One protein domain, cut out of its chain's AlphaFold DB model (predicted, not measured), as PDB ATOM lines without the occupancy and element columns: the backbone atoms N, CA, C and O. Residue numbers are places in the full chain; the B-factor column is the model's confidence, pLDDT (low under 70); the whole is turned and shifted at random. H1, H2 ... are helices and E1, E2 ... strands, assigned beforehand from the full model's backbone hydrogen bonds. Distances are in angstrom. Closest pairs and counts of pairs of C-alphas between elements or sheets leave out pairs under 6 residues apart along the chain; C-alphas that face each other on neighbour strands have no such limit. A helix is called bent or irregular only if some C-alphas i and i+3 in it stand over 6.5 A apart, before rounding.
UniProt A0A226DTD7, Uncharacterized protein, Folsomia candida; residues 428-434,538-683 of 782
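What this domain is: This is residues 428 to 434 and 538 to 683 of the 782 residues of an uncharacterized protein of Folsomia candida (UniProt A0A226DTD7). A compact body is built on a strongly twisted five-stranded sheet, with H6 lying along one face, H5 standing up from that face and H4 folded beside H5, while H1, H2 and H3 cluster at the other side of the body. E6 leads out to an arm whose free end, residues 665 to 671 and 673 to 683, holds most of H7 and sticks out. The printed part has 153 residues, with elements in the order E1 H1 E2 H2 H3 E3 H4 H5 E4 H6 E5 E6 H7, mixed helices and strands. The sheet, order E3 E2 E4 E1 E5, is mixed. The whole is only just loose, close to compact, with a radius of gyration of the C-alphas of 18.2 A and spans of 57 by 37 by 30 A.

Where its parts are: E1, residues 428 to 433, begins at C-alpha 428 (173.010, 192.627, 169.817) and is 16.4 A long. After the cut come H1, 543 to 548; E2, 552 to 556; H2, 562 to 575, 19.5 A; H3, 579 to 585, irregular, with C-alphas 580 and 583 7.5 A apart; E3, 586 to 589; H4, 593 to 599; H5, 601 to 611, 15.4 A; and E4, 618 to 622. H6, 626 to 643, is 26.0 A, E5, 647 to 653, 19.3 A, E6, 658 to 664, 19.0 A, and H7, 669 to 681, 18.0 A, ending at C-alpha 681 (145.695, 176.541, 178.425).

How they stand to each other: E1 is antiparallel to E5, with N 430 and O 650 3.0 A apart, and to E4, with N 429 and O 620 at 2.8 A. E2 is parallel to E4, N 554 to O 619 2.8 A, and to E3, N 587 to O 553 2.9 A. E2, H2 H3, E3 form a strand-helix-strand unit, parallel neighbours with helices between; E3, H4 H5, E4 and E4, H6, E5 are split ones, with a strand between; the three crossovers are right-handed. H5 and H6 on the same face make two layers: H6, height 8.5 A, is over E1 and E5, only just along the strands at 29 degrees to E1 on the local plane; H5, height 11.8 A, stands up at 72 degrees. They touch about perpendicular, 84 degrees, C-alphas 608 and 640 being closest at 5.6 A. H4 and H5 are a helical hairpin, closest at C-alphas 597 and 604, 4.0 A. H1, H2, H3 and H4 only graze the sheet. H2 touches H3, closest C-alphas 573 and 579, 4.6 A, and only just touches H1, with 3 pairs of C-alphas within 8 A, the closest 544 and 573, 6.5 A. E6 pairs with no named strand, and H7 touches no helix. Every O i to N i+4 pair is within hydrogen-bond range in H1, H4, H5, H6 and H7; H2 has 8 of 10, and H3 1 of 3, beside 3 of 4 for O i to N i+3.

The domain as a whole: The C-alphas of Asn 615 and His 668, the two farthest apart, are 57.4 A apart. Residues 435 to 537 are not printed, and C-alphas 434 and 538 are 9.4 A apart across this cut. Of the links printed whole, none is long. Mean pLDDT of the printed part is 83.0, with residues 557 to 560, 659 to 676 and 678 to 679 under 70.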
ATOM      1  N   ILE A 428     171.838 192.273 170.593       95.00
ATOM      2  CA  ILE A 428     173.010 192.627 169.817       95.00
ATOM      3  C   ILE A 428     173.888 191.385 169.722       95.00
ATOM      4  O   ILE A 428     174.421 190.905 170.724       95.00
ATOM      5  N   ILE A 429     174.049 190.877 168.507       95.56
ATOM      6  CA  ILE A 429     175.021 189.844 168.180       95.56
ATOM      7  C   ILE A 429     176.367 190.523 167.957       95.56
ATOM      8  O   ILE A 429     176.514 191.374 167.084       95.56
ATOM      9  N   TYR A 430     177.378 190.132 168.719       95.75
ATOM     10  CA  TYR A 430     178.743 190.603 168.518       95.75
ATOM     11  C   TYR A 430     179.699 189.419 168.525       95.75
ATOM     12  O   TYR A 430     179.494 188.450 169.256       95.75
ATOM     13  N   CYS A 431     180.755 189.498 167.722       94.44
ATOM     14  CA  CYS A 431     181.790 188.478 167.682       94.44
ATOM     15  C   CYS A 431     183.093 189.059 168.218       94.44
ATOM     16  O   CYS A 431     183.500 190.160 167.857       94.44
ATOM     17  N   ARG A 432     183.752 188.313 169.102       91.75
ATOM     18  CA  ARG A 432     185.013 188.718 169.717       91.75
ATOM     19  C   ARG A 432     186.066 187.652 169.474       91.75
ATOM     20  O   ARG A 432     185.815 186.459 169.662       91.75
ATOM     21  N   ARG A 433     187.266 188.095 169.099       87.50
ATOM     22  CA  ARG A 433     188.435 187.222 169.049       87.50
ATOM     23  C   ARG A 433     188.708 186.665 170.442       87.50
ATOM     24  O   ARG A 433     188.841 187.405 171.419       87.50
ATOM     25  N   HIS A 434     188.825 185.356 170.514       83.19
ATOM     26  CA  HIS A 434     189.178 184.620 171.704       83.19
ATOM     27  C   HIS A 434     190.621 184.131 171.577       83.19
ATOM     28  O   HIS A 434     190.941 183.237 170.799       83.19
ATOM     29  N   ARG A 538     184.990 186.862 178.195       89.12
ATOM     30  CA  ARG A 538     184.033 187.546 179.063       89.12
ATOM     31  C   ARG A 538     182.957 188.202 178.195       89.12
ATOM     32  O   ARG A 538     183.269 189.040 177.344       89.12
ATOM     33  N   LYS A 539     181.704 187.819 178.439       93.06
ATOM     34  CA  LYS A 539     180.533 188.451 177.830       93.06
ATOM     35  C   LYS A 539     180.390 189.879 178.356       93.06
ATOM     36  O   LYS A 539     180.670 190.120 179.533       93.06
ATOM     37  N   PHE A 540     179.969 190.800 177.493       95.19
ATOM     38  CA  PHE A 540     179.590 192.137 177.935       95.19
ATOM     39  C   PHE A 540     178.355 192.016 178.822       95.19
ATOM     40  O   PHE A 540     177.439 191.255 178.505       95.19
ATOM     41  N   GLN A 541     178.368 192.701 179.961       94.62
ATOM     42  CA  GLN A 541     177.259 192.637 180.914       94.62
ATOM     43  C   GLN A 541     176.099 193.534 180.493       94.62
ATOM     44  O   GLN A 541     174.944 193.205 180.745       94.62
ATOM     45  N   ASP A 542     176.415 194.654 179.846       94.88
ATOM     46  CA  ASP A 542     175.448 195.643 179.399       94.88
ATOM     47  C   ASP A 542     175.909 196.339 178.111       94.88
ATOM     48  O   ASP A 542     177.047 196.195 177.644       94.88
ATOM     49  N   VAL A 543     174.998 197.115 177.525       94.81
ATOM     50  CA  VAL A 543     175.252 197.866 176.289       94.81
ATOM     51  C   VAL A 543     176.287 198.974 176.505       94.81
ATOM     52  O   VAL A 543     177.037 199.316 175.593       94.81
ATOM     53  N   GLY A 544     176.407 199.498 177.724       95.94
ATOM     54  CA  GLY A 544     177.416 200.489 178.073       95.94
ATOM     55  C   GLY A 544     178.839 199.952 177.971       95.94
ATOM     56  O   GLY A 544     179.707 200.646 177.448       95.94
ATOM     57  N   GLU A 545     179.093 198.732 178.447       96.25
ATOM     58  CA  GLU A 545     180.392 198.058 178.345       96.25
ATOM     59  C   GLU A 545     180.768 197.815 176.875       96.25
ATOM     60  O   GLU A 545     181.894 198.123 176.466       96.25
ATOM     61  N   LEU A 546     179.806 197.364 176.064       96.25
ATOM     62  CA  LEU A 546     179.967 197.174 174.619       96.25
ATOM     63  C   LEU A 546     180.349 198.496 173.919       96.25
ATOM     64  O   LEU A 546     181.377 198.579 173.243       96.25
ATOM     65  N   VAL A 547     179.576 199.563 174.151       95.69
ATOM     66  CA  VAL A 547     179.774 200.891 173.535       95.69
ATOM     67  C   VAL A 547     181.068 201.560 174.007       95.69
ATOM     68  O   VAL A 547     181.767 202.210 173.228       95.69
ATOM     69  N   ARG A 548     181.437 201.415 175.286       95.69
ATOM     70  CA  ARG A 548     182.706 201.950 175.819       95.69
ATOM     71  C   ARG A 548     183.922 201.252 175.219       95.69
ATOM     72  O   ARG A 548     184.958 201.895 175.086       95.69
ATOM     73  N   THR A 549     183.776 199.985 174.833       94.31
ATOM     74  CA  THR A 549     184.816 199.227 174.121       94.31
ATOM     75  C   THR A 549     184.983 199.707 172.671       94.31
ATOM     76  O   THR A 549     185.983 199.384 172.040       94.31
ATOM     77  N   GLY A 550     184.057 200.530 172.162       95.25
ATOM     78  CA  GLY A 550     184.124 201.122 170.826       95.25
ATOM     79  C   GLY A 550     183.404 200.312 169.753       95.25
ATOM     80  O   GLY A 550     183.669 200.530 168.575       95.25
ATOM     81  N   TYR A 551     182.520 199.385 170.139       96.00
ATOM     82  CA  TYR A 551     181.729 198.653 169.157       96.00
ATOM     83  C   TYR A 551     180.705 199.560 168.478       96.00
ATOM     84  O   TYR A 551     180.028 200.335 169.153       96.00
ATOM     85  N   THR A 552     180.549 199.407 167.166       96.00
ATOM     86  CA  THR A 552     179.428 199.977 166.411       96.00
ATOM     87  C   THR A 552     178.365 198.908 166.173       96.00
ATOM     88  O   THR A 552     178.685 197.736 165.956       96.00
ATOM     89  N   ILE A 553     177.097 199.297 166.220       95.00
ATOM     90  CA  ILE A 553     175.941 198.409 166.105       95.00
ATOM     91  C   ILE A 553     175.254 198.695 164.770       95.00
ATOM     92  O   ILE A 553     174.708 199.774 164.562       95.00
ATOM     93  N   GLU A 554     175.308 197.729 163.863       93.44
ATOM     94  CA  GLU A 554     174.660 197.769 162.554       93.44
ATOM     95  C   GLU A 554     173.244 197.188 162.680       93.44
ATOM     96  O   GLU A 554     173.051 196.169 163.347       93.44
ATOM     97  N   TYR A 555     172.254 197.806 162.039       89.12
ATOM     98  CA  TYR A 555     170.872 197.312 162.006       89.12
ATOM     99  C   TYR A 555     170.216 197.599 160.650       89.12
ATOM    100  O   TYR A 555     170.670 198.477 159.912       89.12
ATOM    101  N   ASP A 556     169.161 196.855 160.309       80.88
ATOM    102  CA  ASP A 556     168.433 196.993 159.043       80.88
ATOM    103  C   ASP A 556     166.961 197.408 159.235       80.88
ATOM    104  O   ASP A 556     166.307 196.988 160.181       80.88
ATOM    105  N   VAL A 557     166.403 198.184 158.290       65.25
ATOM    106  CA  VAL A 557     164.998 198.680 158.323       65.25
ATOM    107  C   VAL A 557     163.989 197.564 158.542       65.25
ATOM    108  O   VAL A 557     162.936 197.756 159.141       65.25
ATOM    109  N   THR A 558     164.275 196.394 157.967       61.91
ATOM    110  CA  THR A 558     163.321 195.285 157.982       61.91
ATOM    111  C   THR A 558     163.201 194.638 159.353       61.91
ATOM    112  O   THR A 558     162.243 193.895 159.562       61.91
ATOM    113  N   SER A 559     164.141 194.909 160.266       55.97
ATOM    114  CA  SER A 559     164.123 194.375 161.623       55.97
ATOM    115  C   SER A 559     163.605 195.366 162.663       55.97
ATOM    116  O   SER A 559     163.030 194.899 163.642       55.97
ATOM    117  N   TYR A 560     163.762 196.687 162.483       64.88
ATOM    118  CA  TYR A 560     163.329 197.673 163.486       64.88
ATOM    119  C   TYR A 560     163.170 199.098 162.922       64.88
ATOM    120  O   TYR A 560     163.978 199.524 162.094       64.88
ATOM    121  N   ASP A 561     162.158 199.842 163.386       70.88
ATOM    122  CA  ASP A 561     161.972 201.260 163.043       70.88
ATOM    123  C   ASP A 561     162.993 202.134 163.798       70.88
ATOM    124  O   ASP A 561     163.299 201.880 164.965       70.88
ATOM    125  N   SER A 562     163.539 203.167 163.152       70.31
ATOM    126  CA  SER A 562     164.534 204.051 163.775       70.31
ATOM    127  C   SER A 562     163.966 204.804 164.977       70.31
ATOM    128  O   SER A 562     164.688 205.038 165.947       70.31
ATOM    129  N   ASP A 563     162.676 205.140 164.931       75.38
ATOM    130  CA  ASP A 563     161.993 205.842 166.021       75.38
ATOM    131  C   ASP A 563     161.848 204.936 167.259       75.38
ATOM    132  O   ASP A 563     161.985 205.390 168.401       75.38
ATOM    133  N   ASP A 564     161.668 203.630 167.043       74.06
ATOM    134  CA  ASP A 564     161.600 202.645 168.122       74.06
ATOM    135  C   ASP A 564     162.984 202.407 168.754       74.06
ATOM    136  O   ASP A 564     163.080 202.145 169.953       74.06
ATOM    137  N   ILE A 565     164.085 202.553 167.999       77.25
ATOM    138  CA  ILE A 565     165.453 202.442 168.546       77.25
ATOM    139  C   ILE A 565     165.703 203.514 169.603       77.25
ATOM    140  O   ILE A 565     166.189 203.207 170.696       77.25
ATOM    141  N   GLU A 566     165.394 204.775 169.300       81.06
ATOM    142  CA  GLU A 566     165.624 205.863 170.253       81.06
ATOM    143  C   GLU A 566     164.780 205.673 171.517       81.06
ATOM    144  O   GLU A 566     165.248 205.930 172.629       81.06
ATOM    145  N   LYS A 567     163.562 205.155 171.360       82.56
ATOM    146  CA  LYS A 567     162.646 204.917 172.469       82.56
ATOM    147  C   LYS A 567     163.070 203.736 173.341       82.56
ATOM    148  O   LYS A 567     163.196 203.903 174.553       82.56
ATOM    149  N   ASP A 568     163.327 202.576 172.747       79.75
ATOM    150  CA  ASP A 568     163.519 201.332 173.496       79.75
ATOM    151  C   ASP A 568     164.990 201.117 173.865       79.75
ATOM    152  O   ASP A 568     165.330 200.844 175.019       79.75
ATOM    153  N   ILE A 569     165.903 201.323 172.910       85.50
ATOM    154  CA  ILE A 569     167.346 201.175 173.143       85.50
ATOM    155  C   ILE A 569     167.916 202.416 173.834       85.50
ATOM    156  O   ILE A 569     168.826 202.307 174.665       85.50
ATOM    157  N   GLY A 570     167.368 203.602 173.559       88.56
ATOM    158  CA  GLY A 570     167.795 204.835 174.221       88.56
ATOM    159  C   GLY A 570     167.661 204.772 175.746       88.56
ATOM    160  O   GLY A 570     168.512 205.318 176.457       88.56
ATOM    161  N   ILE A 571     166.679 204.031 176.271       90.06
ATOM    162  CA  ILE A 571     166.538 203.777 177.713       90.06
ATOM    163  C   ILE A 571     167.748 203.002 178.255       90.06
ATOM    164  O   ILE A 571     168.331 203.418 179.261       90.06
ATOM    165  N   GLU A 572     168.181 201.932 177.588       90.19
ATOM    166  CA  GLU A 572     169.358 201.147 177.994       90.19
ATOM    167  C   GLU A 572     170.654 201.968 177.926       90.19
ATOM    168  O   GLU A 572     171.490 201.939 178.839       90.19
ATOM    169  N   PHE A 573     170.793 202.805 176.899       93.25
ATOM    170  CA  PHE A 573     171.915 203.737 176.781       93.25
ATOM    171  C   PHE A 573     171.908 204.809 177.879       93.25
ATOM    172  O   PHE A 573     172.966 205.235 178.359       93.25
ATOM    173  N   LYS A 574     170.722 205.253 178.304       94.94
ATOM    174  CA  LYS A 574     170.557 206.204 179.406       94.94
ATOM    175  C   LYS A 574     170.897 205.557 180.749       94.94
ATOM    176  O   LYS A 574     171.664 206.152 181.508       94.94
ATOM    177  N   LYS A 575     170.423 204.328 181.007       94.50
ATOM    178  CA  LYS A 575     170.760 203.529 182.206       94.50
ATOM    179  C   LYS A 575     172.276 203.378 182.369       94.50
ATOM    180  O   LYS A 575     172.816 203.568 183.457       94.50
ATOM    181  N   THR A 576     172.980 203.134 181.267       95.19
ATOM    182  CA  THR A 576     174.434 202.902 181.241       95.19
ATOM    183  C   THR A 576     175.282 204.171 181.039       95.19
ATOM    184  O   THR A 576     176.515 204.101 180.958       95.19
ATOM    185  N   ARG A 577     174.657 205.360 181.026       96.25
ATOM    186  CA  ARG A 577     175.301 206.683 180.869       96.25
ATOM    187  C   ARG A 577     176.091 206.859 179.559       96.25
ATOM    188  O   ARG A 577     177.048 207.632 179.515       96.25
ATOM    189  N   VAL A 578     175.693 206.174 178.487       96.00
ATOM    190  CA  VAL A 578     176.295 206.302 177.142       96.00
ATOM    191  C   VAL A 578     175.331 206.877 176.099       96.00
ATOM    192  O   VAL A 578     175.658 206.884 174.920       96.00
ATOM    193  N   PHE A 579     174.186 207.430 176.514       95.31
ATOM    194  CA  PHE A 579     173.172 208.028 175.627       95.31
ATOM    195  C   PHE A 579     173.723 209.013 174.588       95.31
ATOM    196  O   PHE A 579     173.368 208.934 173.420       95.31
ATOM    197  N   HIS A 580     174.684 209.862 174.966       95.38
ATOM    198  CA  HIS A 580     175.338 210.798 174.040       95.38
ATOM    199  C   HIS A 580     176.064 210.122 172.858       95.38
ATOM    200  O   HIS A 580     176.411 210.795 171.892       95.38
ATOM    201  N   ARG A 581     176.330 208.812 172.931       94.69
ATOM    202  CA  ARG A 581     176.977 208.030 171.869       94.69
ATOM    203  C   ARG A 581     175.991 207.286 170.978       94.69
ATOM    204  O   ARG A 581     176.453 206.670 170.024       94.69
ATOM    205  N   LEU A 582     174.684 207.324 171.252       92.12
ATOM    206  CA  LEU A 582     173.682 206.531 170.531       92.12
ATOM    207  C   LEU A 582     173.793 206.731 169.009       92.12
ATOM    208  O   LEU A 582     174.060 205.772 168.291       92.12
ATOM    209  N   ASN A 583     173.764 207.987 168.553       91.00
ATOM    210  CA  ASN A 583     173.836 208.351 167.129       91.00
ATOM    211  C   ASN A 583     175.171 207.994 166.455       91.00
ATOM    212  O   ASN A 583     175.231 207.854 165.239       91.00
ATOM    213  N   HIS A 584     176.253 207.876 167.229       92.25
ATOM    214  CA  HIS A 584     177.569 207.486 166.714       92.25
ATOM    215  C   HIS A 584     177.798 205.976 166.749       92.25
ATOM    216  O   HIS A 584     178.690 205.483 166.069       92.25
ATOM    217  N   THR A 585     177.039 205.259 167.575       92.81
ATOM    218  CA  THR A 585     177.200 203.817 167.767       92.81
ATOM    219  C   THR A 585     176.280 203.052 166.827       92.81
ATOM    220  O   THR A 585     176.706 202.051 166.259       92.81
ATOM    221  N   PHE A 586     175.037 203.509 166.654       90.94
ATOM    222  CA  PHE A 586     174.068 202.870 165.770       90.94
ATOM    223  C   PHE A 586     174.245 203.345 164.335       90.94
ATOM    224  O   PHE A 586     174.006 204.509 164.014       90.94
ATOM    225  N   HIS A 587     174.630 202.419 163.465       90.56
ATOM    226  CA  HIS A 587     174.694 202.645 162.035       90.56
ATOM    227  C   HIS A 587     173.535 201.937 161.356       90.56
ATOM    228  O   HIS A 587     173.362 200.722 161.421       90.56
ATOM    229  N   TYR A 588     172.712 202.759 160.727       83.81
ATOM    230  CA  TYR A 588     171.639 202.299 159.880       83.81
ATOM    231  C   TYR A 588     172.215 201.803 158.559       83.81
ATOM    232  O   TYR A 588     172.908 202.558 157.865       83.81
ATOM    233  N   ASN A 589     171.878 200.569 158.184       82.88
ATOM    234  CA  ASN A 589     172.156 200.066 156.853       82.88
ATOM    235  C   ASN A 589     170.855 199.877 156.058       82.88
ATOM    236  O   ASN A 589     169.960 199.129 156.449       82.88
ATOM    237  N   ALA A 590     170.760 200.570 154.919       71.62
ATOM    238  CA  ALA A 590     169.592 200.518 154.042       71.62
ATOM    239  C   ALA A 590     169.432 199.151 153.355       71.62
ATOM    240  O   ALA A 590     168.322 198.770 152.984       71.62
ATOM    241  N   THR A 591     170.527 198.406 153.182       73.56
ATOM    242  CA  THR A 591     170.483 197.032 152.678       73.56
ATOM    243  C   THR A 591     170.116 196.085 153.813       73.56
ATOM    244  O   THR A 591     170.736 196.140 154.878       73.56
ATOM    245  N   SER A 592     169.143 195.189 153.600       78.69
ATOM    246  CA  SER A 592     168.833 194.157 154.597       78.69
ATOM    247  C   SER A 592     170.005 193.187 154.698       78.69
ATOM    248  O   SER A 592     170.112 192.232 153.934       78.69
ATOM    249  N   LEU A 593     170.888 193.454 155.660       80.88
ATOM    250  CA  LEU A 593     172.072 192.654 155.963       80.88
ATOM    251  C   LEU A 593     171.718 191.178 156.156       80.88
ATOM    252  O   LEU A 593     172.430 190.290 155.690       80.88
ATOM    253  N   LEU A 594     170.579 190.918 156.799       82.56
ATOM    254  CA  LEU A 594     170.074 189.571 156.997       82.56
ATOM    255  C   LEU A 594     169.582 188.939 155.686       82.56
ATOM    256  O   LEU A 594     169.823 187.758 155.447       82.56
ATOM    257  N   LEU A 595     168.898 189.705 154.828       83.19
ATOM    258  CA  LEU A 595     168.497 189.217 153.508       83.19
ATOM    259  C   LEU A 595     169.726 188.894 152.654       83.19
ATOM    260  O   LEU A 595     169.760 187.839 152.042       83.19
ATOM    261  N   GLU A 596     170.752 189.745 152.659       83.75
ATOM    262  CA  GLU A 596     172.005 189.488 151.944       83.75
ATOM    263  C   GLU A 596     172.738 188.256 152.483       83.75
ATOM    264  O   GLU A 596     173.266 187.464 151.699       83.75
ATOM    265  N   TYR A 597     172.736 188.070 153.807       84.25
ATOM    266  CA  TYR A 597     173.309 186.898 154.466       84.25
ATOM    267  C   TYR A 597     172.667 185.587 153.987       84.25
ATOM    268  O   TYR A 597     173.378 184.599 153.792       84.25
ATOM    269  N   TYR A 598     171.347 185.570 153.775       84.44
ATOM    270  CA  TYR A 598     170.630 184.380 153.302       84.44
ATOM    271  C   TYR A 598     170.557 184.258 151.774       84.44
ATOM    272  O   TYR A 598     170.572 183.138 151.269       84.44
ATOM    273  N   GLY A 599     170.506 185.375 151.048       85.44
ATOM    274  CA  GLY A 599     170.233 185.406 149.609       85.44
ATOM    275  C   GLY A 599     171.459 185.190 148.722       85.44
ATOM    276  O   GLY A 599     171.320 184.871 147.544       85.44
ATOM    277  N   SER A 600     172.685 185.351 149.240       89.50
ATOM    278  CA  SER A 600     173.889 185.095 148.437       89.50
ATOM    279  C   SER A 600     175.109 184.692 149.264       89.50
ATOM    280  O   SER A 600     175.324 185.175 150.374       89.50
ATOM    281  N   ASP A 601     175.985 183.864 148.685       86.50
ATOM    282  CA  ASP A 601     177.275 183.527 149.302       86.50
ATOM    283  C   ASP A 601     178.167 184.769 149.494       86.50
ATOM    284  O   ASP A 601     178.916 184.851 150.471       86.50
ATOM    285  N   TYR A 602     178.074 185.749 148.586       88.25
ATOM    286  CA  TYR A 602     178.788 187.022 148.699       88.25
ATOM    287  C   TYR A 602     178.292 187.840 149.897       88.25
ATOM    288  O   TYR A 602     179.103 188.260 150.720       88.25
ATOM    289  N   GLY A 603     176.974 188.011 150.028       86.88
ATOM    290  CA  GLY A 603     176.354 188.700 151.159       86.88
ATOM    291  C   GLY A 603     176.671 188.009 152.482       86.88
ATOM    292  O   GLY A 603     177.109 188.665 153.426       86.88
ATOM    293  N   ARG A 604     176.611 186.669 152.518       88.12
ATOM    294  CA  ARG A 604     177.055 185.873 153.669       88.12
ATOM    295  C   ARG A 604     178.504 186.174 154.045       88.12
ATOM    296  O   ARG A 604     178.782 186.507 155.193       88.12
ATOM    297  N   ASN A 605     179.438 186.092 153.098       88.31
ATOM    298  CA  ASN A 605     180.857 186.342 153.369       88.31
ATOM    299  C   ASN A 605     181.130 187.797 153.780       88.31
ATOM    300  O   ASN A 605     181.938 188.024 154.676       88.31
ATOM    301  N   SER A 606     180.445 188.765 153.168       89.19
ATOM    302  CA  SER A 606     180.537 190.191 153.505       89.19
ATOM    303  C   SER A 606     180.063 190.457 154.936       89.19
ATOM    304  O   SER A 606     180.784 191.053 155.738       89.19
ATOM    305  N   PHE A 607     178.892 189.928 155.295       88.31
ATOM    306  CA  PHE A 607     178.316 190.056 156.629       88.31
ATOM    307  C   PHE A 607     179.196 189.399 157.706       88.31
ATOM    308  O   PHE A 607     179.440 189.964 158.774       88.31
ATOM    309  N   LEU A 608     179.752 188.223 157.419       88.94
ATOM    310  CA  LEU A 608     180.660 187.540 158.341       88.94
ATOM    311  C   LEU A 608     182.016 188.243 158.458       88.94
ATOM    312  O   LEU A 608     182.582 188.307 159.549       88.94
ATOM    313  N   ALA A 609     182.541 188.786 157.356       87.38
ATOM    314  CA  ALA A 609     183.758 189.589 157.369       87.38
ATOM    315  C   ALA A 609     183.564 190.871 158.188       87.38
ATOM    316  O   ALA A 609     184.470 191.255 158.922       87.38
ATOM    317  N   MET A 610     182.376 191.477 158.114       91.50
ATOM    318  CA  MET A 610     181.984 192.620 158.933       91.50
ATOM    319  C   MET A 610     182.027 192.280 160.430       91.50
ATOM    320  O   MET A 610     182.676 192.999 161.185       91.50
ATOM    321  N   LEU A 611     181.386 191.185 160.858       90.06
ATOM    322  CA  LEU A 611     181.386 190.759 162.267       90.06
ATOM    323  C   LEU A 611     182.761 190.279 162.760       90.06
ATOM    324  O   LEU A 611     183.070 190.397 163.941       90.06
ATOM    325  N   GLY A 612     183.589 189.729 161.871       86.88
ATOM    326  CA  GLY A 612     184.948 189.281 162.183       86.88
ATOM    327  C   GLY A 612     186.020 190.376 162.099       86.88
ATOM    328  O   GLY A 612     187.211 190.079 162.239       86.88
ATOM    329  N   ASP A 613     185.671 191.628 161.797       88.50
ATOM    330  CA  ASP A 613     186.654 192.708 161.679       88.50
ATOM    331  C   ASP A 613     186.997 193.327 163.044       88.50
ATOM    332  O   ASP A 613     186.330 194.240 163.532       88.50
ATOM    333  N   GLU A 614     188.094 192.848 163.638       83.94
ATOM    334  CA  GLU A 614     188.645 193.340 164.909       83.94
ATOM    335  C   GLU A 614     188.963 194.843 164.892       83.94
ATOM    336  O   GLU A 614     188.895 195.486 165.936       83.94
ATOM    337  N   ASN A 615     189.281 195.421 163.727       87.75
ATOM    338  CA  ASN A 615     189.632 196.839 163.631       87.75
ATOM    339  C   ASN A 615     188.399 197.742 163.627       87.75
ATOM    340  O   ASN A 615     188.490 198.913 163.992       87.75
ATOM    341  N   ARG A 616     187.257 197.216 163.173       88.00
ATOM    342  CA  ARG A 616     186.006 197.973 163.067       88.00
ATOM    343  C   ARG A 616     185.055 197.720 164.231       88.00
ATOM    344  O   ARG A 616     184.130 198.506 164.382       88.00
ATOM    345  N   LEU A 617     185.280 196.663 165.024       90.75
ATOM    346  CA  LEU A 617     184.487 196.308 166.208       90.75
ATOM    347  C   LEU A 617     182.978 196.359 165.920       90.75
ATOM    348  O   LEU A 617     182.222 197.081 166.561       90.75
ATOM    349  N   ARG A 618     182.521 195.625 164.906       93.56
ATOM    350  CA  ARG A 618     181.115 195.676 164.492       93.56
ATOM    351  C   ARG A 618     180.277 194.622 165.200       93.56
ATOM    352  O   ARG A 618     180.725 193.512 165.476       93.56
ATOM    353  N   SER A 619     179.036 194.988 165.465       95.06
ATOM    354  CA  SER A 619     177.992 194.135 166.021       95.06
ATOM    355  C   SER A 619     176.705 194.332 165.226       95.06
ATOM    356  O   SER A 619     176.583 195.312 164.497       95.06
ATOM    357  N   TYR A 620     175.774 193.392 165.322       94.38
ATOM    358  CA  TYR A 620     174.516 193.401 164.588       94.38
ATOM    359  C   TYR A 620     173.341 193.364 165.561       94.38
ATOM    360  O   TYR A 620     173.269 192.476 166.409       94.38
ATOM    361  N   PHE A 621     172.431 194.322 165.450       93.00
ATOM    362  CA  PHE A 621     171.196 194.343 166.221       93.00
ATOM    363  C   PHE A 621     170.084 193.622 165.465       93.00
ATOM    364  O   PHE A 621     169.895 193.835 164.269       93.00
ATOM    365  N   SER A 622     169.335 192.786 166.180       88.62
ATOM    366  CA  SER A 622     168.188 192.077 165.631       88.62
ATOM    367  C   SER A 622     167.077 191.955 166.671       88.62
ATOM    368  O   SER A 622     167.318 191.554 167.813       88.62
ATOM    369  N   ALA A 623     165.849 192.271 166.258       82.81
ATOM    370  CA  ALA A 623     164.629 192.110 167.045       82.81
ATOM    371  C   ALA A 623     163.897 190.818 166.654       82.81
ATOM    372  O   ALA A 623     162.806 190.826 166.088       82.81
ATOM    373  N   MET A 624     164.545 189.685 166.913       82.25
ATOM    374  CA  MET A 624     163.983 188.350 166.688       82.25
ATOM    375  C   MET A 624     163.483 187.731 167.994       82.25
ATOM    376  O   MET A 624     163.747 188.229 169.092       82.25
ATOM    377  N   GLN A 625     162.772 186.608 167.886       81.75
ATOM    378  CA  GLN A 625     162.509 185.763 169.050       81.75
ATOM    379  C   GLN A 625     163.836 185.362 169.706       81.75
ATOM    380  O   GLN A 625     164.802 185.047 169.010       81.75
ATOM    381  N   GLU A 626     163.881 185.344 171.041       81.94
ATOM    382  CA  GLU A 626     165.106 185.078 171.813       81.94
ATOM    383  C   GLU A 626     165.798 183.781 171.358       81.94
ATOM    384  O   GLU A 626     167.014 183.741 171.169       81.94
ATOM    385  N   LEU A 627     165.004 182.743 171.088       81.25
ATOM    386  CA  LEU A 627     165.490 181.460 170.589       81.25
ATOM    387  C   LEU A 627     166.098 181.572 169.186       81.25
ATOM    388  O   LEU A 627     167.172 181.030 168.936       81.25
ATOM    389  N   GLU A 628     165.443 182.281 168.268       83.88
ATOM    390  CA  GLU A 628     165.962 182.481 166.911       83.88
ATOM    391  C   GLU A 628     167.248 183.303 166.915       83.88
ATOM    392  O   GLU A 628     168.163 183.007 166.151       83.88
ATOM    393  N   LEU A 629     167.350 184.269 167.825       86.62
ATOM    394  CA  LEU A 629     168.537 185.091 168.002       86.62
ATOM    395  C   LEU A 629     169.736 184.273 168.508       86.62
ATOM    396  O   LEU A 629     170.848 184.431 168.002       86.62
ATOM    397  N   VAL A 630     169.517 183.358 169.460       86.12
ATOM    398  CA  VAL A 630     170.557 182.430 169.937       86.12
ATOM    399  C   VAL A 630     171.005 181.503 168.807       86.12
ATOM    400  O   VAL A 630     172.202 181.433 168.526       86.12
ATOM    401  N   LEU A 631     170.064 180.867 168.104       85.62
ATOM    402  CA  LEU A 631     170.362 179.972 166.978       85.62
ATOM    403  C   LEU A 631     171.101 180.699 165.843       85.62
ATOM    404  O   LEU A 631     171.992 180.121 165.219       85.62
ATOM    405  N   LEU A 632     170.755 181.964 165.583       88.25
ATOM    406  CA  LEU A 632     171.437 182.817 164.612       88.25
ATOM    407  C   LEU A 632     172.870 183.133 165.057       88.25
ATOM    408  O   LEU A 632     173.790 183.066 164.246       88.25
ATOM    409  N   SER A 633     173.082 183.431 166.342       90.50
ATOM    410  CA  SER A 633     174.419 183.706 166.880       90.50
ATOM    411  C   SER A 633     175.348 182.491 166.815       90.50
ATOM    412  O   SER A 633     176.515 182.640 166.454       90.50
ATOM    413  N   GLU A 634     174.829 181.289 167.087       88.25
ATOM    414  CA  GLU A 634     175.579 180.035 166.967       88.25
ATOM    415  C   GLU A 634     175.929 179.744 165.505       88.25
ATOM    416  O   GLU A 634     177.055 179.348 165.192       88.25
ATOM    417  N   GLU A 635     174.985 179.979 164.591       87.81
ATOM    418  CA  GLU A 635     175.220 179.844 163.159       87.81
ATOM    419  C   GLU A 635     176.318 180.806 162.683       87.81
ATOM    420  O   GLU A 635     177.293 180.378 162.057       87.81
ATOM    421  N   MET A 636     176.215 182.085 163.052       87.75
ATOM    422  CA  MET A 636     177.227 183.096 162.753       87.75
ATOM    423  C   MET A 636     178.589 182.719 163.344       87.75
ATOM    424  O   MET A 636     179.595 182.833 162.650       87.75
ATOM    425  N   GLU A 637     178.648 182.199 164.573       87.31
ATOM    426  CA  GLU A 637     179.902 181.758 165.193       87.31
ATOM    427  C   GLU A 637     180.600 180.665 164.383       87.31
ATOM    428  O   GLU A 637     181.802 180.766 164.121       87.31
ATOM    429  N   ILE A 638     179.863 179.642 163.934       85.00
ATOM    430  CA  ILE A 638     180.421 178.565 163.101       85.00
ATOM    431  C   ILE A 638     181.074 179.153 161.855       85.00
ATOM    432  O   ILE A 638     182.179 178.751 161.483       85.00
ATOM    433  N   PHE A 639     180.398 180.097 161.204       84.94
ATOM    434  CA  PHE A 639     180.868 180.682 159.960       84.94
ATOM    435  C   PHE A 639     182.008 181.687 160.154       84.94
ATOM    436  O   PHE A 639     183.005 181.602 159.434       84.94
ATOM    437  N   VAL A 640     181.934 182.579 161.147       85.50
ATOM    438  CA  VAL A 640     183.035 183.501 161.470       85.50
ATOM    439  C   VAL A 640     184.286 182.691 161.809       85.50
ATOM    440  O   VAL A 640     185.352 182.989 161.280       85.50
ATOM    441  N   ARG A 641     184.160 181.583 162.556       82.94
ATOM    442  CA  ARG A 641     185.270 180.658 162.850       82.94
ATOM    443  C   ARG A 641     185.868 179.948 161.631       82.94
ATOM    444  O   ARG A 641     186.923 179.320 161.786       82.94
ATOM    445  N   ARG A 642     185.195 179.940 160.473       81.88
ATOM    446  CA  ARG A 642     185.752 179.422 159.207       81.88
ATOM    447  C   ARG A 642     186.598 180.472 158.497       81.88
ATOM    448  O   ARG A 642     187.620 180.113 157.933       81.88
ATOM    449  N   ILE A 643     186.179 181.738 158.533       82.31
ATOM    450  CA  ILE A 643     186.891 182.845 157.877       82.31
ATOM    451  C   ILE A 643     188.057 183.318 158.747       82.31
ATOM    452  O   ILE A 643     189.171 183.507 158.266       82.31
ATOM    453  N   LYS A 644     187.800 183.503 160.043       79.44
ATOM    454  CA  LYS A 644     188.780 183.919 161.037       79.44
ATOM    455  C   LYS A 644     188.776 182.943 162.196       79.44
ATOM    456  O   LYS A 644     187.832 182.869 162.983       79.44
ATOM    457  N   HIS A 645     189.862 182.189 162.312       72.88
ATOM    458  CA  HIS A 645     190.052 181.262 163.418       72.88
ATOM    459  C   HIS A 645     189.867 181.982 164.771       72.88
ATOM    460  O   HIS A 645     190.194 183.161 164.920       72.88
ATOM    461  N   ARG A 646     189.334 181.256 165.761       80.38
ATOM    462  CA  ARG A 646     189.223 181.685 167.166       80.38
ATOM    463  C   ARG A 646     188.300 182.877 167.469       80.38
ATOM    464  O   ARG A 646     188.581 183.646 168.379       80.38
ATOM    465  N   HIS A 647     187.196 183.050 166.752       87.94
ATOM    466  CA  HIS A 647     186.152 184.006 167.144       87.94
ATOM    467  C   HIS A 647     184.991 183.295 167.848       87.94
ATOM    468  O   HIS A 647     184.631 182.177 167.480       87.94
ATOM    469  N   HIS A 648     184.418 183.945 168.855       89.75
ATOM    470  CA  HIS A 648     183.176 183.518 169.497       89.75
ATOM    471  C   HIS A 648     182.144 184.618 169.350       89.75
ATOM    472  O   HIS A 648     182.487 185.793 169.516       89.75
ATOM    473  N   CYS A 649     180.906 184.244 169.048       93.06
ATOM    474  CA  CYS A 649     179.821 185.199 168.933       93.06
ATOM    475  C   CYS A 649     178.903 185.070 170.144       93.06
ATOM    476  O   CYS A 649     178.702 183.998 170.716       93.06
ATOM    477  N   HIS A 650     178.397 186.201 170.604       94.50
ATOM    478  CA  HIS A 650     177.559 186.282 171.784       94.50
ATOM    479  C   HIS A 650     176.365 187.171 171.498       94.50
ATOM    480  O   HIS A 650     176.455 188.122 170.722       94.50
ATOM    481  N   VAL A 651     175.265 186.863 172.175       94.62
ATOM    482  CA  VAL A 651     174.064 187.687 172.188       94.62
ATOM    483  C   VAL A 651     174.065 188.495 173.475       94.62
ATOM    484  O   VAL A 651     174.017 187.930 174.569       94.62
ATOM    485  N   LEU A 652     174.119 189.815 173.341       95.31
ATOM    486  CA  LEU A 652     173.791 190.743 174.409       95.31
ATOM    487  C   LEU A 652     172.307 191.084 174.288       95.31
ATOM    488  O   LEU A 652     171.903 191.740 173.334       95.31
ATOM    489  N   GLN A 653     171.495 190.619 175.230       92.62
ATOM    490  CA  GLN A 653     170.069 190.940 175.255       92.62
ATOM    491  C   GLN A 653     169.884 192.418 175.607       92.62
ATOM    492  O   GLN A 653     170.529 192.916 176.531       92.62
ATOM    493  N   VAL A 654     169.026 193.114 174.864       89.62
ATOM    494  CA  VAL A 654     168.777 194.550 175.022       89.62
ATOM    495  C   VAL A 654     167.288 194.782 175.181       89.62
ATOM    496  O   VAL A 654     166.492 194.208 174.447       89.62
ATOM    497  N   GLY A 655     166.928 195.648 176.124       83.69
ATOM    498  CA  GLY A 655     165.543 196.029 176.359       83.69
ATOM    499  C   GLY A 655     164.680 194.913 176.947       83.69
ATOM    500  O   GLY A 655     165.150 193.832 177.334       83.69
ATOM    501  N   ASP A 656     163.396 195.235 177.033       79.56
ATOM    502  CA  ASP A 656     162.361 194.343 177.534       79.56
ATOM    503  C   ASP A 656     161.839 193.422 176.421       79.56
ATOM    504  O   ASP A 656     162.182 193.555 175.242       79.56
ATOM    505  N   ARG A 657     161.022 192.438 176.802       77.56
ATOM    506  CA  ARG A 657     160.325 191.593 175.828       77.56
ATOM    507  C   ARG A 657     159.292 192.435 175.087       77.56
ATOM    508  O   ARG A 657     158.443 193.069 175.705       77.56
ATOM    509  N   LEU A 658     159.366 192.409 173.763       71.19
ATOM    510  CA  LEU A 658     158.403 193.035 172.873       71.19
ATOM    511  C   LEU A 658     157.377 191.985 172.466       71.19
ATOM    512  O   LEU A 658     157.682 191.066 171.702       71.19
ATOM    513  N   SER A 659     156.160 192.125 172.972       66.38
ATOM    514  CA  SER A 659     155.036 191.289 172.566       66.38
ATOM    515  C   SER A 659     154.377 191.907 171.338       66.38
ATOM    516  O   SER A 659     153.805 192.994 171.392       66.38
ATOM    517  N   PHE A 660     154.467 191.209 170.213       62.84
ATOM    518  CA  PHE A 660     153.709 191.541 169.019       62.84
ATOM    519  C   PHE A 660     152.338 190.901 169.110       62.84
ATOM    520  O   PHE A 660     152.202 189.762 169.561       62.84
ATOM    521  N   TYR A 661     151.332 191.617 168.623       58.12
ATOM    522  CA  TYR A 661     149.965 191.132 168.568       58.12
ATOM    523  C   TYR A 661     149.434 191.239 167.144       58.12
ATOM    524  O   TYR A 661     149.639 192.243 166.459       58.12
ATOM    525  N   TRP A 662     148.743 190.195 166.699       58.12
ATOM    526  CA  TRP A 662     147.950 190.239 165.486       58.12
ATOM    527  C   TRP A 662     146.619 190.912 165.796       58.12
ATOM    528  O   TRP A 662     145.914 190.536 166.738       58.12
ATOM    529  N   PHE A 663     146.276 191.892 164.969       57.75
ATOM    530  CA  PHE A 663     144.985 192.557 164.995       57.75
ATOM    531  C   PHE A 663     144.113 191.929 163.917       57.75
ATOM    532  O   PHE A 663     144.380 192.074 162.723       57.75
ATOM    533  N   PHE A 664     143.083 191.207 164.339       56.56
ATOM    534  CA  PHE A 664     142.147 190.574 163.422       56.56
ATOM    535  C   PHE A 664     140.861 191.388 163.361       56.56
ATOM    536  O   PHE A 664     140.205 191.594 164.379       56.56
ATOM    537  N   TYR A 665     140.474 191.798 162.154       56.81
ATOM    538  CA  TYR A 665     139.124 192.269 161.848       56.81
ATOM    539  C   TYR A 665     138.298 191.072 161.379       56.81
ATOM    540  O   TYR A 665     138.178 190.826 160.180       56.81
ATOM    541  N   VAL A 666     137.796 190.265 162.318       51.44
ATOM    542  CA  VAL A 666     137.090 189.018 161.986       51.44
ATOM    543  C   VAL A 666     135.722 188.981 162.678       51.44
ATOM    544  O   VAL A 666     135.655 189.151 163.900       51.44
ATOM    545  N   PRO A 667     134.609 188.762 161.945       45.34
ATOM    546  CA  PRO A 667     133.349 188.381 162.579       45.34
ATOM    547  C   PRO A 667     133.563 187.056 163.330       45.34
ATOM    548  O   PRO A 667     134.182 186.154 162.783       45.34
ATOM    549  N   HIS A 668     133.057 186.937 164.566       56.50
ATOM    550  CA  HIS A 668     133.286 185.807 165.500       56.50
ATOM    551  C   HIS A 668     134.576 185.859 166.349       56.50
ATOM    552  O   HIS A 668     135.118 184.818 166.726       56.50
ATOM    553  N   ARG A 669     135.008 187.073 166.739       55.72
ATOM    554  CA  ARG A 669     136.040 187.356 167.764       55.72
ATOM    555  C   ARG A 669     136.087 186.334 168.899       55.72
ATOM    556  O   ARG A 669     137.138 185.767 169.176       55.72
ATOM    557  N   GLU A 670     134.961 186.162 169.589       58.69
ATOM    558  CA  GLU A 670     134.909 185.421 170.852       58.69
ATOM    559  C   GLU A 670     135.311 183.961 170.664       58.69
ATOM    560  O   GLU A 670     135.968 183.384 171.525       58.69
ATOM    561  N   MET A 671     134.986 183.378 169.509       58.75
ATOM    562  CA  MET A 671     135.335 181.996 169.210       58.75
ATOM    563  C   MET A 671     136.833 181.837 168.945       58.75
ATOM    564  O   MET A 671     137.432 180.900 169.458       58.75
ATOM    565  N   LEU A 672     137.453 182.751 168.190       55.28
ATOM    566  CA  LEU A 672     138.892 182.690 167.904       55.28
ATOM    567  C   LEU A 672     139.740 182.951 169.148       55.28
ATOM    568  O   LEU A 672     140.707 182.227 169.374       55.28
ATOM    569  N   ILE A 673     139.357 183.935 169.969       60.12
ATOM    570  CA  ILE A 673     140.021 184.191 171.254       60.12
ATOM    571  C   ILE A 673     139.903 182.952 172.137       60.12
ATOM    572  O   ILE A 673     140.922 182.448 172.594       60.12
ATOM    573  N   ARG A 674     138.700 182.384 172.270       68.19
ATOM    574  CA  ARG A 674     138.482 181.183 173.080       68.19
ATOM    575  C   ARG A 674     139.258 179.973 172.566       68.19
ATOM    576  O   ARG A 674     139.770 179.206 173.366       68.19
ATOM    577  N   VAL A 675     139.364 179.775 171.250       65.88
ATOM    578  CA  VAL A 675     140.196 178.700 170.682       65.88
ATOM    579  C   VAL A 675     141.670 178.944 170.993       65.88
ATOM    580  O   VAL A 675     142.346 178.014 171.415       65.88
ATOM    581  N   ASN A 676     142.167 180.171 170.831       65.62
ATOM    582  CA  ASN A 676     143.556 180.498 171.142       65.62
ATOM    583  C   ASN A 676     143.868 180.336 172.639       65.62
ATOM    584  O   ASN A 676     144.890 179.754 172.987       65.62
ATOM    585  N   GLU A 677     142.971 180.789 173.516       71.56
ATOM    586  CA  GLU A 677     143.050 180.586 174.966       71.56
ATOM    587  C   GLU A 677     143.044 179.096 175.305       71.56
ATOM    588  O   GLU A 677     143.945 178.642 175.993       71.56
ATOM    589  N   LEU A 678     142.127 178.302 174.740       69.25
ATOM    590  CA  LEU A 678     142.095 176.850 174.949       69.25
ATOM    591  C   LEU A 678     143.367 176.156 174.434       69.25
ATOM    592  O   LEU A 678     143.846 175.207 175.055       69.25
ATOM    593  N   LEU A 679     143.936 176.602 173.311       63.53
ATOM    594  CA  LEU A 679     145.209 176.089 172.787       63.53
ATOM    595  C   LEU A 679     146.403 176.482 173.673       63.53
ATOM    596  O   LEU A 679     147.343 175.696 173.810       63.53
ATOM    597  N   GLY A 680     146.354 177.665 174.287       72.44
ATOM    598  CA  GLY A 680     147.316 178.117 175.289       72.44
ATOM    599  C   GLY A 680     147.202 177.332 176.597       72.44
ATOM    600  O   GLY A 680     148.180 176.737 177.039       72.44
ATOM    601  N   GLU A 681     146.001 177.252 177.174       76.25
ATOM    602  CA  GLU A 681     145.695 176.541 178.425       76.25
ATOM    603  C   GLU A 681     145.962 175.036 178.330       76.25
ATOM    604  O   GLU A 681     146.417 174.419 179.291       76.25
ATOM    605  N   SER A 682     145.714 174.428 177.167       79.19
ATOM    606  CA  SER A 682     146.033 173.013 176.930       79.19
ATOM    607  C   SER A 682     147.532 172.738 176.775       79.19
ATOM    608  O   SER A 682     147.926 171.575 176.704       79.19
ATOM    609  N   GLY A 683     148.369 173.779 176.690       74.25
ATOM    610  CA  GLY A 683     149.809 173.662 176.466       74.25
ATOM    611  C   GLY A 683     150.188 173.239 175.044       74.25
ATOM    612  O   GLY A 683     151.364 173.001 174.774       74.25
TER     613      GLY A 683